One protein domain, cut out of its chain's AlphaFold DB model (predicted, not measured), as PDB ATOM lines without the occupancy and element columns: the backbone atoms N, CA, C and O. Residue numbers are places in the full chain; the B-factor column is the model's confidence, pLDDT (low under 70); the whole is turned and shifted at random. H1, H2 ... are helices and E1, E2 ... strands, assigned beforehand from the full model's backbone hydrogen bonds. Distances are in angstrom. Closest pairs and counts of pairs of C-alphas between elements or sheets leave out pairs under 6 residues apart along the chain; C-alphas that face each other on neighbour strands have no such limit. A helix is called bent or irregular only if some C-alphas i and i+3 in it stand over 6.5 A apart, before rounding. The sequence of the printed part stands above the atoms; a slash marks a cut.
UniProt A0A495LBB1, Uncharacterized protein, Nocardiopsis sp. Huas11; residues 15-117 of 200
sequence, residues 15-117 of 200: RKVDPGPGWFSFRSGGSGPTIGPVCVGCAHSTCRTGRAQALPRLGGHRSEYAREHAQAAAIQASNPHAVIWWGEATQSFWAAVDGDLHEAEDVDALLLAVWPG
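What this domain is: This is residues 15 to 117 of the 200 residues of an uncharacterized protein of Nocardiopsis sp. Huas11 (UniProt A0A495LBB1). A small antiparallel sheet has two helices, H2 and H3, over one face, while a third helix, H1, sits beyond one end of the strands and packs on the beginning of H2. A long loop, residues 18 to 44, leads from edge strand E1 out to H1. The 103 printed residues hold three named helices and four named strands, in the order E1 H1 H2 E2 E3 E4 H3, class mixed; the sheet's order is E1 E4 E3 E2. The whole is compact, with a radius of gyration of the C-alphas of 14.8 A, and only just elongated, spanning 45 by 29 by 24 A.

Where its parts are: E1 is residues 15 to 17, from C-alpha 15 at (-25.598, 17.796, -36.341). H1 is residues 45 to 54, 14.5 A long, and H2 residues 63 to 78, 23.9 A. E2 is residues 83 to 87, E3 92 to 97, 16.0 A, and E4 100 to 104. H3, residues 107 to 114, ends at C-alpha 114 at (-18.710, 26.396, -42.477). H2 is irregular: C-alphas 64 and 67 are 7.8 A apart.

How they stand to each other: E1 and E4 are antiparallel, with N 17 and O 101 at 2.9 A. E2, E3 and E4 form a meander, each strand the antiparallel neighbour of the one before, with N 94 and O 85 at 2.8 A and N 102 and O 95 at 2.8 A. H2 is over E2 at a height over the sheet of 7.2 A, the closest C-alphas being Ala 72 and Trp 85, 5.2 A. H3 is on the same face, at 8.2 A, over E3 and only just E4, with 3 C-alphas; C-alphas Ala 104 and Leu 110 are its closest to E4, 5.1 A. H1 touches H2 at residues 63 to 65 alone, C-alphas Ala 52 and Glu 64 at 5.2 A. Each O i to N i+4 pair is within hydrogen-bond range in H1 and H3, and 9 of 12 in H2.

The domain as a whole: The C-alphas farthest apart, Ile 35 and Gly 117, are 45.5 A apart. The printed part has no cut; the link E1 to H1 is long. pLDDT is under 70 at residues 19 to 36 and 117.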
ATOM      1  N   ARG A  15     -25.937  19.177 -36.682       81.38
ATOM      2  CA  ARG A  15     -25.598  17.796 -36.341       81.38
ATOM      3  C   ARG A  15     -24.308  17.426 -37.047       81.38
ATOM      4  O   ARG A  15     -24.256  17.385 -38.273       81.38
ATOM      5  N   LYS A  16     -23.263  17.156 -36.265       83.12
ATOM      6  CA  LYS A  16     -22.068  16.475 -36.766       83.12
ATOM      7  C   LYS A  16     -22.431  15.012 -36.999       83.12
ATOM      8  O   LYS A  16     -22.976  14.363 -36.106       83.12
ATOM      9  N   VAL A  17     -22.175  14.520 -38.202       80.56
ATOM     10  CA  VAL A  17     -22.442  13.136 -38.585       80.56
ATOM     11  C   VAL A  17     -21.106  12.426 -38.722       80.56
ATOM     12  O   VAL A  17     -20.277  12.822 -39.536       80.56
ATOM     13  N   ASP A  18     -20.893  11.377 -37.929       78.19
ATOM     14  CA  ASP A  18     -19.675  10.579 -38.031       78.19
ATOM     15  C   ASP A  18     -19.639   9.847 -39.386       78.19
ATOM     16  O   ASP A  18     -20.583   9.112 -39.711       78.19
ATOM     17  N   PRO A  19     -18.563   9.989 -40.183       63.78
ATOM     18  CA  PRO A  19     -18.417   9.324 -41.474       63.78
ATOM     19  C   PRO A  19     -18.019   7.852 -41.281       63.78
ATOM     20  O   PRO A  19     -16.959   7.398 -41.707       63.78
ATOM     21  N   GLY A  20     -18.860   7.073 -40.601       67.81
ATOM     22  CA  GLY A  20     -18.680   5.627 -40.492       67.81
ATOM     23  C   GLY A  20     -18.799   4.939 -41.863       67.81
ATOM     24  O   GLY A  20     -19.481   5.453 -42.756       67.81
ATOM     25  N   PRO A  21     -18.172   3.764 -42.069       53.34
ATOM     26  CA  PRO A  21     -18.296   2.999 -43.310       53.34
ATOM     27  C   PRO A  21     -19.769   2.611 -43.535       53.34
ATOM     28  O   PRO A  21     -20.281   1.694 -42.901       53.34
ATOM     29  N   GLY A  22     -20.467   3.354 -44.402       62.28
ATOM     30  CA  GLY A  22     -21.908   3.198 -44.655       62.28
ATOM     31  C   GLY A  22     -22.748   4.482 -44.619       62.28
ATOM     32  O   GLY A  22     -23.971   4.397 -44.739       62.28
ATOM     33  N   TRP A  23     -22.136   5.664 -44.490       58.25
ATOM     34  CA  TRP A  23     -22.836   6.956 -44.365       58.25
ATOM     35  C   TRP A  23     -23.704   7.377 -45.575       58.25
ATOM     36  O   TRP A  23     -24.529   8.274 -45.440       58.25
ATOM     37  N   PHE A  24     -23.638   6.672 -46.715       51.50
ATOM     38  CA  PHE A  24     -24.632   6.793 -47.801       51.50
ATOM     39  C   PHE A  24     -25.991   6.150 -47.483       51.50
ATOM     40  O   PHE A  24     -26.889   6.134 -48.328       51.50
ATOM     41  N   SER A  25     -26.171   5.611 -46.277       50.53
ATOM     42  CA  SER A  25     -27.464   5.118 -45.812       50.53
ATOM     43  C   SER A  25     -28.384   6.300 -45.519       50.53
ATOM     44  O   SER A  25     -28.534   6.730 -44.376       50.53
ATOM     45  N   PHE A  26     -29.001   6.835 -46.574       51.97
ATOM     46  CA  PHE A  26     -30.083   7.800 -46.465       51.97
ATOM     47  C   PHE A  26     -31.124   7.245 -45.500       51.97
ATOM     48  O   PHE A  26     -31.750   6.211 -45.762       51.97
ATOM     49  N   ARG A  27     -31.310   7.936 -44.371       48.66
ATOM     50  CA  ARG A  27     -32.417   7.657 -43.469       48.66
ATOM     51  C   ARG A  27     -33.680   7.956 -44.265       48.66
ATOM     52  O   ARG A  27     -34.085   9.103 -44.414       48.66
ATOM     53  N   SER A  28     -34.280   6.906 -44.811       47.03
ATOM     54  CA  SER A  28     -35.643   6.951 -45.312       47.03
ATOM     55  C   SER A  28     -36.507   7.163 -44.077       47.03
ATOM     56  O   SER A  28     -36.883   6.206 -43.404       47.03
ATOM     57  N   GLY A  29     -36.702   8.427 -43.691       46.97
ATOM     58  CA  GLY A  29     -37.664   8.798 -42.669       46.97
ATOM     59  C   GLY A  29     -38.994   8.208 -43.105       46.97
ATOM     60  O   GLY A  29     -39.543   8.621 -44.123       46.97
ATOM     61  N   GLY A  30     -39.436   7.162 -42.410       45.06
ATOM     62  CA  GLY A  30     -40.637   6.411 -42.736       45.06
ATOM     63  C   GLY A  30     -41.875   7.270 -42.526       45.06
ATOM     64  O   GLY A  30     -42.562   7.143 -41.521       45.06
ATOM     65  N   SER A  31     -42.166   8.152 -43.474       49.72
ATOM     66  CA  SER A  31     -43.487   8.723 -43.660       49.72
ATOM     67  C   SER A  31     -44.219   7.774 -44.595       49.72
ATOM     68  O   SER A  31     -43.995   7.790 -45.806       49.72
ATOM     69  N   GLY A  32     -45.075   6.910 -44.045       52.69
ATOM     70  CA  GLY A  32     -46.071   6.228 -44.871       52.69
ATOM     71  C   GLY A  32     -46.807   7.262 -45.738       52.69
ATOM     72  O   GLY A  32     -46.889   8.429 -45.335       52.69
ATOM     73  N   PRO A  33     -47.303   6.886 -46.932       53.28
ATOM     74  CA  PRO A  33     -47.963   7.826 -47.825       53.28
ATOM     75  C   PRO A  33     -49.087   8.510 -47.054       53.28
ATOM     76  O   PRO A  33     -50.086   7.890 -46.692       53.28
ATOM     77  N   THR A  34     -48.893   9.787 -46.738       58.03
ATOM     78  CA  THR A  34     -49.927  10.583 -46.093       58.03
ATOM     79  C   THR A  34     -50.926  10.886 -47.197       58.03
ATOM     80  O   THR A  34     -50.755  11.833 -47.959       58.03
ATOM     81  N   ILE A  35     -51.916  10.004 -47.357       61.00
ATOM     82  CA  ILE A  35     -53.049  10.190 -48.266       61.00
ATOM     83  C   ILE A  35     -53.907  11.299 -47.648       61.00
ATOM     84  O   ILE A  35     -54.886  11.059 -46.952       61.00
ATOM     85  N   GLY A  36     -53.457  12.534 -47.819       65.94
ATOM     86  CA  GLY A  36     -54.098  13.743 -47.336       65.94
ATOM     87  C   GLY A  36     -53.803  14.892 -48.297       65.94
ATOM     88  O   GLY A  36     -52.834  14.827 -49.056       65.94
ATOM     89  N   PRO A  37     -54.647  15.935 -48.316       73.75
ATOM     90  CA  PRO A  37     -54.448  17.075 -49.196       73.75
ATOM     91  C   PRO A  37     -53.094  17.729 -48.901       73.75
ATOM     92  O   PRO A  37     -52.860  18.251 -47.811       73.75
ATOM     93  N   VAL A  38     -52.199  17.708 -49.887       76.38
ATOM     94  CA  VAL A  38     -50.926  18.424 -49.819       76.38
ATOM     95  C   VAL A  38     -51.234  19.918 -49.832       76.38
ATOM     96  O   VAL A  38     -51.849  20.422 -50.773       76.38
ATOM     97  N   CYS A  39     -50.829  20.648 -48.793       82.62
ATOM     98  CA  CYS A  39     -51.064  22.086 -48.779       82.62
ATOM     99  C   CYS A  39     -50.242  22.753 -49.891       82.62
ATOM    100  O   CYS A  39     -49.057  22.462 -50.058       82.62
ATOM    101  N   VAL A  40     -50.845  23.707 -50.597       81.19
ATOM    102  CA  VAL A  40     -50.210  24.387 -51.739       81.19
ATOM    103  C   VAL A  40     -49.012  25.254 -51.321       81.19
ATOM    104  O   VAL A  40     -48.111  25.452 -52.124       81.19
ATOM    105  N   GLY A  41     -48.960  25.734 -50.070       84.56
ATOM    106  CA  GLY A  41     -47.953  26.723 -49.653       84.56
ATOM    107  C   GLY A  41     -47.345  26.557 -48.260       84.56
ATOM    108  O   GLY A  41     -46.645  27.456 -47.813       84.56
ATOM    109  N   CYS A  42     -47.598  25.459 -47.542       89.19
ATOM    110  CA  CYS A  42     -46.952  25.275 -46.238       89.19
ATOM    111  C   CYS A  42     -45.505  24.774 -46.397       89.19
ATOM    112  O   CYS A  42     -45.183  24.059 -47.354       89.19
ATOM    113  N   ALA A  43     -44.655  25.131 -45.434       86.19
ATOM    114  CA  ALA A  43     -43.249  24.735 -45.380       86.19
ATOM    115  C   ALA A  43     -43.016  23.383 -44.678       86.19
ATOM    116  O   ALA A  43     -41.874  22.973 -44.514       86.19
ATOM    117  N   HIS A  44     -44.076  22.674 -44.269       89.50
ATOM    118  CA  HIS A  44     -43.934  21.364 -43.635       89.50
ATOM    119  C   HIS A  44     -43.243  20.378 -44.575       89.50
ATOM    120  O   HIS A  44     -43.654  20.236 -45.734       89.50
ATOM    121  N   SER A  45     -42.265  19.641 -44.048       87.69
ATOM    122  CA  SER A  45     -41.445  18.712 -44.826       87.69
ATOM    123  C   SER A  45     -42.289  17.710 -45.619       87.69
ATOM    124  O   SER A  45     -42.107  17.581 -46.828       87.69
ATOM    125  N   THR A  46     -43.292  17.081 -45.000       88.50
ATOM    126  CA  THR A  46     -44.182  16.111 -45.665       88.50
ATOM    127  C   THR A  46     -44.950  16.717 -46.840       88.50
ATOM    128  O   THR A  46     -45.001  16.135 -47.924       88.50
ATOM    129  N   CYS A  47     -45.529  17.908 -46.660       90.19
ATOM    130  CA  CYS A  47     -46.272  18.576 -47.731       90.19
ATOM    131  C   CYS A  47     -45.339  18.999 -48.861       90.19
ATOM    132  O   CYS A  47     -45.664  18.839 -50.035       90.19
ATOM    133  N   ARG A  48     -44.157  19.499 -48.507       91.19
ATOM    134  CA  ARG A  48     -43.145  19.900 -49.469       91.19
ATOM    135  C   ARG A  48     -42.647  18.712 -50.294       91.19
ATOM    136  O   ARG A  48     -42.614  18.816 -51.515       91.19
ATOM    137  N   THR A  49     -42.400  17.558 -49.666       90.81
ATOM    138  CA  THR A  49     -42.097  16.293 -50.361       90.81
ATOM    139  C   THR A  49     -43.215  15.916 -51.329       90.81
ATOM    140  O   THR A  49     -42.944  15.594 -52.484       90.81
ATOM    141  N   GLY A  50     -44.476  15.990 -50.886       90.88
ATOM    142  CA  GLY A  50     -45.636  15.697 -51.728       90.88
ATOM    143  C   GLY A  50     -45.731  16.611 -52.954       90.88
ATOM    144  O   GLY A  50     -45.918  16.126 -54.069       90.88
ATOM    145  N   ARG A  51     -45.525  17.927 -52.785       91.12
ATOM    146  CA  ARG A  51     -45.483  18.876 -53.913       91.12
ATOM    147  C   ARG A  51     -44.319  18.581 -54.847       91.12
ATOM    148  O   ARG A  51     -44.507  18.492 -56.057       91.12
ATOM    149  N   ALA A  52     -43.134  18.355 -54.288       91.19
ATOM    150  CA  ALA A  52     -41.937  18.065 -55.060       91.19
ATOM    151  C   ALA A  52     -42.090  16.785 -55.900       91.19
ATOM    152  O   ALA A  52     -41.533  16.707 -56.994       91.19
ATOM    153  N   GLN A  53     -42.854  15.795 -55.417       89.94
ATOM    154  CA  GLN A  53     -43.209  14.574 -56.153       89.94
ATOM    155  C   GLN A  53     -44.083  14.822 -57.384       89.94
ATOM    156  O   GLN A  53     -43.906  14.121 -58.378       89.94
ATOM    157  N   ALA A  54     -44.966  15.819 -57.338       87.94
ATOM    158  CA  ALA A  54     -45.856  16.171 -58.441       87.94
ATOM    159  C   ALA A  54     -45.198  17.065 -59.509       87.94
ATOM    160  O   ALA A  54     -45.768  17.264 -60.581       87.94
ATOM    161  N   LEU A  55     -44.014  17.617 -59.229       86.25
ATOM    162  CA  LEU A  55     -43.313  18.546 -60.112       86.25
ATOM    163  C   LEU A  55     -42.264  17.840 -60.992       86.25
ATOM    164  O   LEU A  55     -41.666  16.843 -60.572       86.25
ATOM    165  N   PRO A  56     -41.997  18.359 -62.206       83.00
ATOM    166  CA  PRO A  56     -40.962  17.816 -63.076       83.00
ATOM    167  C   PRO A  56     -39.569  17.972 -62.457       83.00
ATOM    168  O   PRO A  56     -39.269  18.955 -61.773       83.00
ATOM    169  N   ARG A  57     -38.688  17.009 -62.747       87.00
ATOM    170  CA  ARG A  57     -37.259  17.133 -62.442       87.00
ATOM    171  C   ARG A  57     -36.604  17.951 -63.549       87.00
ATOM    172  O   ARG A  57     -36.646  17.553 -64.710       87.00
ATOM    173  N   LEU A  58     -35.994  19.073 -63.195       83.12
ATOM    174  CA  LEU A  58     -35.242  19.927 -64.110       83.12
ATOM    175  C   LEU A  58     -33.755  19.719 -63.811       83.12
ATOM    176  O   LEU A  58     -33.300  20.006 -62.708       83.12
ATOM    177  N   GLY A  59     -33.010  19.137 -64.755       81.94
ATOM    178  CA  GLY A  59     -31.585  18.835 -64.553       81.94
ATOM    179  C   GLY A  59     -31.304  17.828 -63.427       81.94
ATOM    180  O   GLY A  59     -30.264  17.903 -62.791       81.94
ATOM    181  N   GLY A  60     -32.242  16.916 -63.140       85.06
ATOM    182  CA  GLY A  60     -32.119  15.918 -62.064       85.06
ATOM    183  C   GLY A  60     -32.646  16.372 -60.695       85.06
ATOM    184  O   GLY A  60     -32.971  15.521 -59.859       85.06
ATOM    185  N   HIS A  61     -32.851  17.677 -60.511       86.88
ATOM    186  CA  HIS A  61     -33.342  18.286 -59.273       86.88
ATOM    187  C   HIS A  61     -34.835  18.605 -59.346       86.88
ATOM    188  O   HIS A  61     -35.378  18.869 -60.422       86.88
ATOM    189  N   ARG A  62     -35.535  18.567 -58.209       90.25
ATOM    190  CA  ARG A  62     -36.960  18.938 -58.160       90.25
ATOM    191  C   ARG A  62     -37.099  20.458 -58.070       90.25
ATOM    192  O   ARG A  62     -36.459  21.088 -57.232       90.25
ATOM    193  N   SER A  63     -37.974  21.047 -58.891       90.19
ATOM    194  CA  SER A  63     -38.151  22.509 -58.945       90.19
ATOM    195  C   SER A  63     -38.629  23.132 -57.625       90.19
ATOM    196  O   SER A  63     -38.304  24.284 -57.355       90.19
ATOM    197  N   GLU A  64     -39.314  22.364 -56.769       93.00
ATOM    198  CA  GLU A  64     -39.720  22.774 -55.410       93.00
ATOM    199  C   GLU A  64     -38.541  23.232 -54.532       93.00
ATOM    200  O   GLU A  64     -38.731  24.055 -53.637       93.00
ATOM    201  N   TYR A  65     -37.335  22.699 -54.767       93.75
ATOM    202  CA  TYR A  65     -36.128  22.958 -53.968       93.75
ATOM    203  C   TYR A  65     -35.092  23.822 -54.705       93.75
ATOM    204  O   TYR A  65     -33.930  23.893 -54.307       93.75
ATOM    205  N   ALA A  66     -35.479  24.472 -55.810       92.44
ATOM    206  CA  ALA A  66     -34.552  25.259 -56.625       92.44
ATOM    207  C   ALA A  66     -33.908  26.417 -55.840       92.44
ATOM    208  O   ALA A  66     -32.745  26.749 -56.069       92.44
ATOM    209  N   ARG A  67     -34.651  27.015 -54.899       94.25
ATOM    210  CA  ARG A  67     -34.151  28.105 -54.055       94.25
ATOM    211  C   ARG A  67     -33.014  27.631 -53.150       94.25
ATOM    212  O   ARG A  67     -31.995  28.305 -53.074       94.25
ATOM    213  N   GLU A  68     -33.178  26.494 -52.489       96.69
ATOM    214  CA  GLU A  68     -32.199  25.947 -51.550       96.69
ATOM    215  C   GLU A  68     -30.943  25.469 -52.273       96.69
ATOM    216  O   GLU A  68     -29.837  25.737 -51.812       96.69
ATOM    217  N   HIS A  69     -31.088  24.862 -53.455       96.19
ATOM    218  CA  HIS A  69     -29.942  24.536 -54.312       96.19
ATOM    219  C   HIS A  69     -29.156  25.788 -54.714       96.19
ATOM    220  O   HIS A  69     -27.927  25.799 -54.637       96.19
ATOM    221  N   ALA A  70     -29.848  26.869 -55.087       95.62
ATOM    222  CA  ALA A  70     -29.198  28.139 -55.407       95.62
ATOM    223  C   ALA A  70     -28.497  28.759 -54.184       95.62
ATOM    224  O   ALA A  70     -27.401  29.299 -54.319       95.62
ATOM    225  N   GLN A  71     -29.095  28.657 -52.992       97.69
ATOM    226  CA  GLN A  71     -28.473  29.112 -51.744       97.69
ATOM    227  C   GLN A  71     -27.216  28.304 -51.412       97.69
ATOM    228  O   GLN A  71     -26.174  28.901 -51.159       97.69
ATOM    229  N   ALA A  72     -27.278  26.973 -51.481       97.19
ATOM    230  CA  ALA A  72     -26.125  26.101 -51.262       97.19
ATOM    231  C   ALA A  72     -24.963  26.453 -52.209       97.19
ATOM    232  O   ALA A  72     -23.835  26.652 -51.760       97.19
ATOM    233  N   ALA A  73     -25.254  26.634 -53.503       96.81
ATOM    234  CA  ALA A  73     -24.257  27.024 -54.498       96.81
ATOM    235  C   ALA A  73     -23.646  28.410 -54.222       96.81
ATOM    236  O   ALA A  73     -22.437  28.594 -54.369       96.81
ATOM    237  N   ALA A  74     -24.458  29.384 -53.798       97.06
ATOM    238  CA  ALA A  74     -23.975  30.717 -53.448       97.06
ATOM    239  C   ALA A  74     -23.045  30.691 -52.224       97.06
ATOM    240  O   ALA A  74     -22.014  31.362 -52.222       97.06
ATOM    241  N   ILE A  75     -23.370  29.894 -51.203       96.50
ATOM    242  CA  ILE A  75     -22.526  29.749 -50.010       96.50
ATOM    243  C   ILE A  75     -21.227  29.020 -50.370       96.50
ATOM    244  O   ILE A  75     -20.159  29.449 -49.934       96.50
ATOM    245  N   GLN A  76     -21.285  27.987 -51.217       96.88
ATOM    246  CA  GLN A  76     -20.088  27.304 -51.716       96.88
ATOM    247  C   GLN A  76     -19.151  28.243 -52.480       96.88
ATOM    248  O   GLN A  76     -17.939  28.176 -52.294       96.88
ATOM    249  N   ALA A  77     -19.687  29.154 -53.296       96.75
ATOM    250  CA  ALA A  77     -18.872  30.121 -54.032       96.75
ATOM    251  C   ALA A  77     -18.032  31.024 -53.106       96.75
ATOM    252  O   ALA A  77     -16.933  31.430 -53.482       96.75
ATOM    253  N   SER A  78     -18.524  31.301 -51.895       96.12
ATOM    254  CA  SER A  78     -17.816  32.084 -50.874       96.12
ATOM    255  C   SER A  78     -16.911  31.240 -49.966       96.12
ATOM    256  O   SER A  78     -16.055  31.799 -49.287       96.12
ATOM    257  N   ASN A  79     -17.074  29.913 -49.950       94.88
ATOM    258  CA  ASN A  79     -16.358  28.988 -49.065       94.88
ATOM    259  C   ASN A  79     -15.681  27.874 -49.884       94.88
ATOM    260  O   ASN A  79     -16.138  26.732 -49.871       94.88
ATOM    261  N   PRO A  80     -14.577  28.168 -50.599       94.38
ATOM    262  CA  PRO A  80     -13.955  27.223 -51.535       94.38
ATOM    263  C   PRO A  80     -13.314  25.995 -50.866       94.38
ATOM    264  O   PRO A  80     -12.951  25.046 -51.554       94.38
ATOM    265  N   HIS A  81     -13.152  26.017 -49.542       93.06
ATOM    266  CA  HIS A  81     -12.650  24.900 -48.738       93.06
ATOM    267  C   HIS A  81     -13.767  23.934 -48.298       93.06
ATOM    268  O   HIS A  81     -13.473  22.878 -47.744       93.06
ATOM    269  N   ALA A  82     -15.032  24.277 -48.555       95.56
ATOM    270  CA  ALA A  82     -16.200  23.481 -48.205       95.56
ATOM    271  C   ALA A  82     -16.880  22.919 -49.462       95.56
ATOM    272  O   ALA A  82     -16.981  23.586 -50.493       95.56
ATOM    273  N   VAL A  83     -17.416  21.704 -49.361       96.88
ATOM    274  CA  VAL A  83     -18.377  21.172 -50.341       96.88
ATOM    275  C   VAL A  83     -19.763  21.289 -49.730       96.88
ATOM    276  O   VAL A  83     -20.003  20.683 -48.689       96.88
ATOM    277  N   ILE A  84     -20.662  22.061 -50.347       97.50
ATOM    278  CA  ILE A  84     -21.977  22.388 -49.775       97.50
ATOM    279  C   ILE A  84     -23.087  21.991 -50.748       97.50
ATOM    280  O   ILE A  84     -23.024  22.283 -51.940       97.50
ATOM    281  N   TRP A  85     -24.138  21.346 -50.247       97.56
ATOM    282  CA  TRP A  85     -25.291  20.958 -51.063       97.56
ATOM    283  C   TRP A  85     -26.592  20.926 -50.257       97.56
ATOM    284  O   TRP A  85     -26.587  20.891 -49.028       97.56
ATOM    285  N   TRP A  86     -27.728  20.921 -50.958       97.19
ATOM    286  CA  TRP A  86     -29.045  20.694 -50.361       97.19
ATOM    287  C   TRP A  86     -29.472  19.231 -50.537       97.19
ATOM    288  O   TRP A  86     -29.538  18.710 -51.654       97.19
ATOM    289  N   GLY A  87     -29.778  18.552 -49.432       95.81
ATOM    290  CA  GLY A  87     -30.275  17.182 -49.431       95.81
ATOM    291  C   GLY A  87     -31.790  17.143 -49.616       95.81
ATOM    292  O   GLY A  87     -32.526  17.292 -48.651       95.81
ATOM    293  N   GLU A  88     -32.291  16.880 -50.829       93.75
ATOM    294  CA  GLU A  88     -33.749  16.845 -51.087       93.75
ATOM    295  C   GLU A  88     -34.497  15.806 -50.230       93.75
ATOM    296  O   GLU A  88     -35.646  16.028 -49.853       93.75
ATOM    297  N   ALA A  89     -33.857  14.671 -49.921       91.12
ATOM    298  CA  ALA A  89     -34.454  13.604 -49.115       91.12
ATOM    299  C   ALA A  89     -34.569  13.975 -47.629       91.12
ATOM    300  O   ALA A  89     -35.534  13.586 -46.974       91.12
ATOM    301  N   THR A  90     -33.593  14.718 -47.106       93.44
ATOM    302  CA  THR A  90     -33.534  15.140 -45.699       93.44
ATOM    303  C   THR A  90     -34.139  16.524 -45.482       93.44
ATOM    304  O   THR A  90     -34.497  16.857 -44.359       93.44
ATOM    305  N   GLN A  91     -34.302  17.299 -46.558       94.56
ATOM    306  CA  GLN A  91     -34.678  18.712 -46.542       94.56
ATOM    307  C   GLN A  91     -33.788  19.529 -45.601       94.56
ATOM    308  O   GLN A  91     -34.277  20.294 -44.778       94.56
ATOM    309  N   SER A  92     -32.478  19.331 -45.737       96.62
ATOM    310  CA  SER A  92     -31.445  19.991 -44.943       96.62
ATOM    311  C   SER A  92     -30.249  20.352 -45.820       96.62
ATOM    312  O   SER A  92     -30.004  19.735 -46.865       96.62
ATOM    313  N   PHE A  93     -29.506  21.370 -45.402       97.81
ATOM    314  CA  PHE A  93     -28.203  21.690 -45.957       97.81
ATOM    315  C   PHE A  93     -27.151  20.737 -45.409       97.81
ATOM    316  O   PHE A  93     -27.190  20.329 -44.250       97.81
ATOM    317  N   TRP A  94     -26.182  20.418 -46.252       98.00
ATOM    318  CA  TRP A  94     -25.043  19.600 -45.896       98.00
ATOM    319  C   TRP A  94     -23.761  20.319 -46.276       98.00
ATOM    320  O   TRP A  94     -23.687  20.926 -47.347       98.00
ATOM    321  N   ALA A  95     -22.758  20.222 -45.409       97.44
ATOM    322  CA  ALA A  95     -21.410  20.680 -45.692       97.44
ATOM    323  C   ALA A  95     -20.385  19.626 -45.287       97.44
ATOM    324  O   ALA A  95     -20.421  19.120 -44.166       97.44
ATOM    325  N   ALA A  96     -19.456  19.330 -46.189       96.44
ATOM    326  CA  ALA A  96     -18.222  18.635 -45.856       96.44
ATOM    327  C   ALA A  96     -17.100  19.672 -45.722       96.44
ATOM    328  O   ALA A  96     -16.792  20.366 -46.698       96.44
ATOM    329  N   VAL A  97     -16.524  19.787 -44.525       94.00
ATOM    330  CA  VAL A  97     -15.475  20.760 -44.172       94.00
ATOM    331  C   VAL A  97     -14.429  20.050 -43.324       94.00
ATOM    332  O   VAL A  97     -14.786  19.332 -42.399       94.00
ATOM    333  N   ASP A  98     -13.146  20.193 -43.663       89.69
ATOM    334  CA  ASP A  98     -12.012  19.638 -42.900       89.69
ATOM    335  C   ASP A  98     -12.113  18.135 -42.554       89.69
ATOM    336  O   ASP A  98     -11.562  17.654 -41.567       89.69
ATOM    337  N   GLY A  99     -12.802  17.364 -43.402       87.94
ATOM    338  CA  GLY A  99     -13.021  15.925 -43.213       87.94
ATOM    339  C   GLY A  99     -14.225  15.564 -42.337       87.94
ATOM    340  O   GLY A  99     -14.555  14.383 -42.234       87.94
ATOM    341  N   ASP A 100     -14.914  16.555 -41.771       91.56
ATOM    342  CA  ASP A 100     -16.167  16.394 -41.046       91.56
ATOM    343  C   ASP A 100     -17.380  16.638 -41.955       91.56
ATOM    344  O   ASP A 100     -17.330  17.401 -42.924       91.56
ATOM    345  N   LEU A 101     -18.493  15.975 -41.629       95.69
ATOM    346  CA  LEU A 101     -19.770  16.129 -42.313       95.69
ATOM    347  C   LEU A 101     -20.798  16.762 -41.370       95.69
ATOM    348  O   LEU A 101     -21.098  16.230 -40.297       95.69
ATOM    349  N   HIS A 102     -21.367  17.882 -41.803       95.56
ATOM    350  CA  HIS A 102     -22.339  18.660 -41.051       95.56
ATOM    351  C   HIS A 102     -23.684  18.661 -41.763       95.56
ATOM    352  O   HIS A 102     -23.763  18.986 -42.946       95.56
ATOM    353  N   GLU A 103     -24.739  18.342 -41.022       97.06
ATOM    354  CA  GLU A 103     -26.122  18.571 -41.428       97.06
ATOM    355  C   GLU A 103     -26.665  19.813 -40.708       97.06
ATOM    356  O   GLU A 103     -26.544  19.932 -39.484       97.06
ATOM    357  N   ALA A 104     -27.292  20.715 -41.459       96.62
ATOM    358  CA  ALA A 104     -27.899  21.946 -40.971       96.62
ATOM    359  C   ALA A 104     -29.332  22.091 -41.504       96.62
ATOM    360  O   ALA A 104     -29.589  21.926 -42.695       96.62
ATOM    361  N   GLU A 105     -30.284  22.396 -40.625       94.44
ATOM    362  CA  GLU A 105     -31.699  22.550 -41.001       94.44
ATOM    363  C   GLU A 105     -31.950  23.825 -41.823       94.44
ATOM    364  O   GLU A 105     -32.817  23.854 -42.697       94.44
ATOM    365  N   ASP A 106     -31.144  24.859 -41.592       95.31
ATOM    366  CA  ASP A 106     -31.262  26.162 -42.230       95.31
ATOM    367  C   ASP A 106     -29.890  26.750 -42.600       95.31
ATOM    368  O   ASP A 106     -28.830  26.164 -42.359       95.31
ATOM    369  N   VAL A 107     -29.929  27.913 -43.251       96.00
ATOM    370  CA  VAL A 107     -28.737  28.611 -43.742       96.00
ATOM    371  C   VAL A 107     -27.875  29.147 -42.598       96.00
ATOM    372  O   VAL A 107     -26.656  29.148 -42.732       96.00
ATOM    373  N   ASP A 108     -28.461  29.570 -41.481       95.00
ATOM    374  CA  ASP A 108     -27.705  30.162 -40.374       95.00
ATOM    375  C   ASP A 108     -26.915  29.078 -39.628       95.00
ATOM    376  O   ASP A 108     -25.719  29.239 -39.374       95.00
ATOM    377  N   ALA A 109     -27.542  27.926 -39.375       93.94
ATOM    378  CA  ALA A 109     -26.875  26.737 -38.854       93.94
ATOM    379  C   ALA A 109     -25.763  26.255 -39.801       93.94
ATOM    380  O   ALA A 109     -24.673  25.899 -39.353       93.94
ATOM    381  N   LEU A 110     -25.997  26.291 -41.117       96.12
ATOM    382  CA  LEU A 110     -24.969  25.953 -42.101       96.12
ATOM    383  C   LEU A 110     -23.787  26.925 -42.021       96.12
ATOM    384  O   LEU A 110     -22.641  26.483 -41.981       96.12
ATOM    385  N   LEU A 111     -24.052  28.233 -41.986       94.75
ATOM    386  CA  LEU A 111     -23.015  29.262 -41.916       94.75
ATOM    387  C   LEU A 111     -22.177  29.131 -40.647       94.75
ATOM    388  O   LEU A 111     -20.963  29.235 -40.730       94.75
ATOM    389  N   LEU A 112     -22.789  28.818 -39.506       92.50
ATOM    390  CA  LEU A 112     -22.065  28.526 -38.268       92.50
ATOM    391  C   LEU A 112     -21.149  27.295 -38.379       92.50
ATOM    392  O   LEU A 112     -20.117  27.259 -37.713       92.50
ATOM    393  N   ALA A 113     -21.505  26.300 -39.200       91.19
ATOM    394  CA  ALA A 113     -20.688  25.105 -39.417       91.19
ATOM    395  C   ALA A 113     -19.520  25.340 -40.388       91.19
ATOM    396  O   ALA A 113     -18.448  24.775 -40.196       91.19
ATOM    397  N   VAL A 114     -19.729  26.144 -41.437       93.69
ATOM    398  CA  VAL A 114     -18.710  26.396 -42.477       93.69
ATOM    399  C   VAL A 114     -17.860  27.627 -42.200       93.69
ATOM    400  O   VAL A 114     -16.862  27.838 -42.883       93.69
ATOM    401  N   TRP A 115     -18.250  28.464 -41.236       88.88
ATOM    402  CA  TRP A 115     -17.434  29.604 -40.861       88.88
ATOM    403  C   TRP A 115     -16.112  29.082 -40.304       88.88
ATOM    404  O   TRP A 115     -16.135  28.322 -39.331       88.88
ATOM    405  N   PRO A 116     -14.962  29.483 -40.874       73.88
ATOM    406  CA  PRO A 116     -13.682  29.095 -40.322       73.88
ATOM    407  C   PRO A 116     -13.641  29.602 -38.886       73.88
ATOM    408  O   PRO A 116     -13.660  30.811 -38.626       73.88
ATOM    409  N   GLY A 117     -13.630  28.666 -37.935       67.50
ATOM    410  CA  GLY A 117     -13.308  28.996 -36.559       67.50
ATOM    411  C   GLY A 117     -11.978  29.754 -36.542       67.50
ATOM    412  O   GLY A 117     -11.168  29.584 -37.460       67.50
TER     413      GLY A 117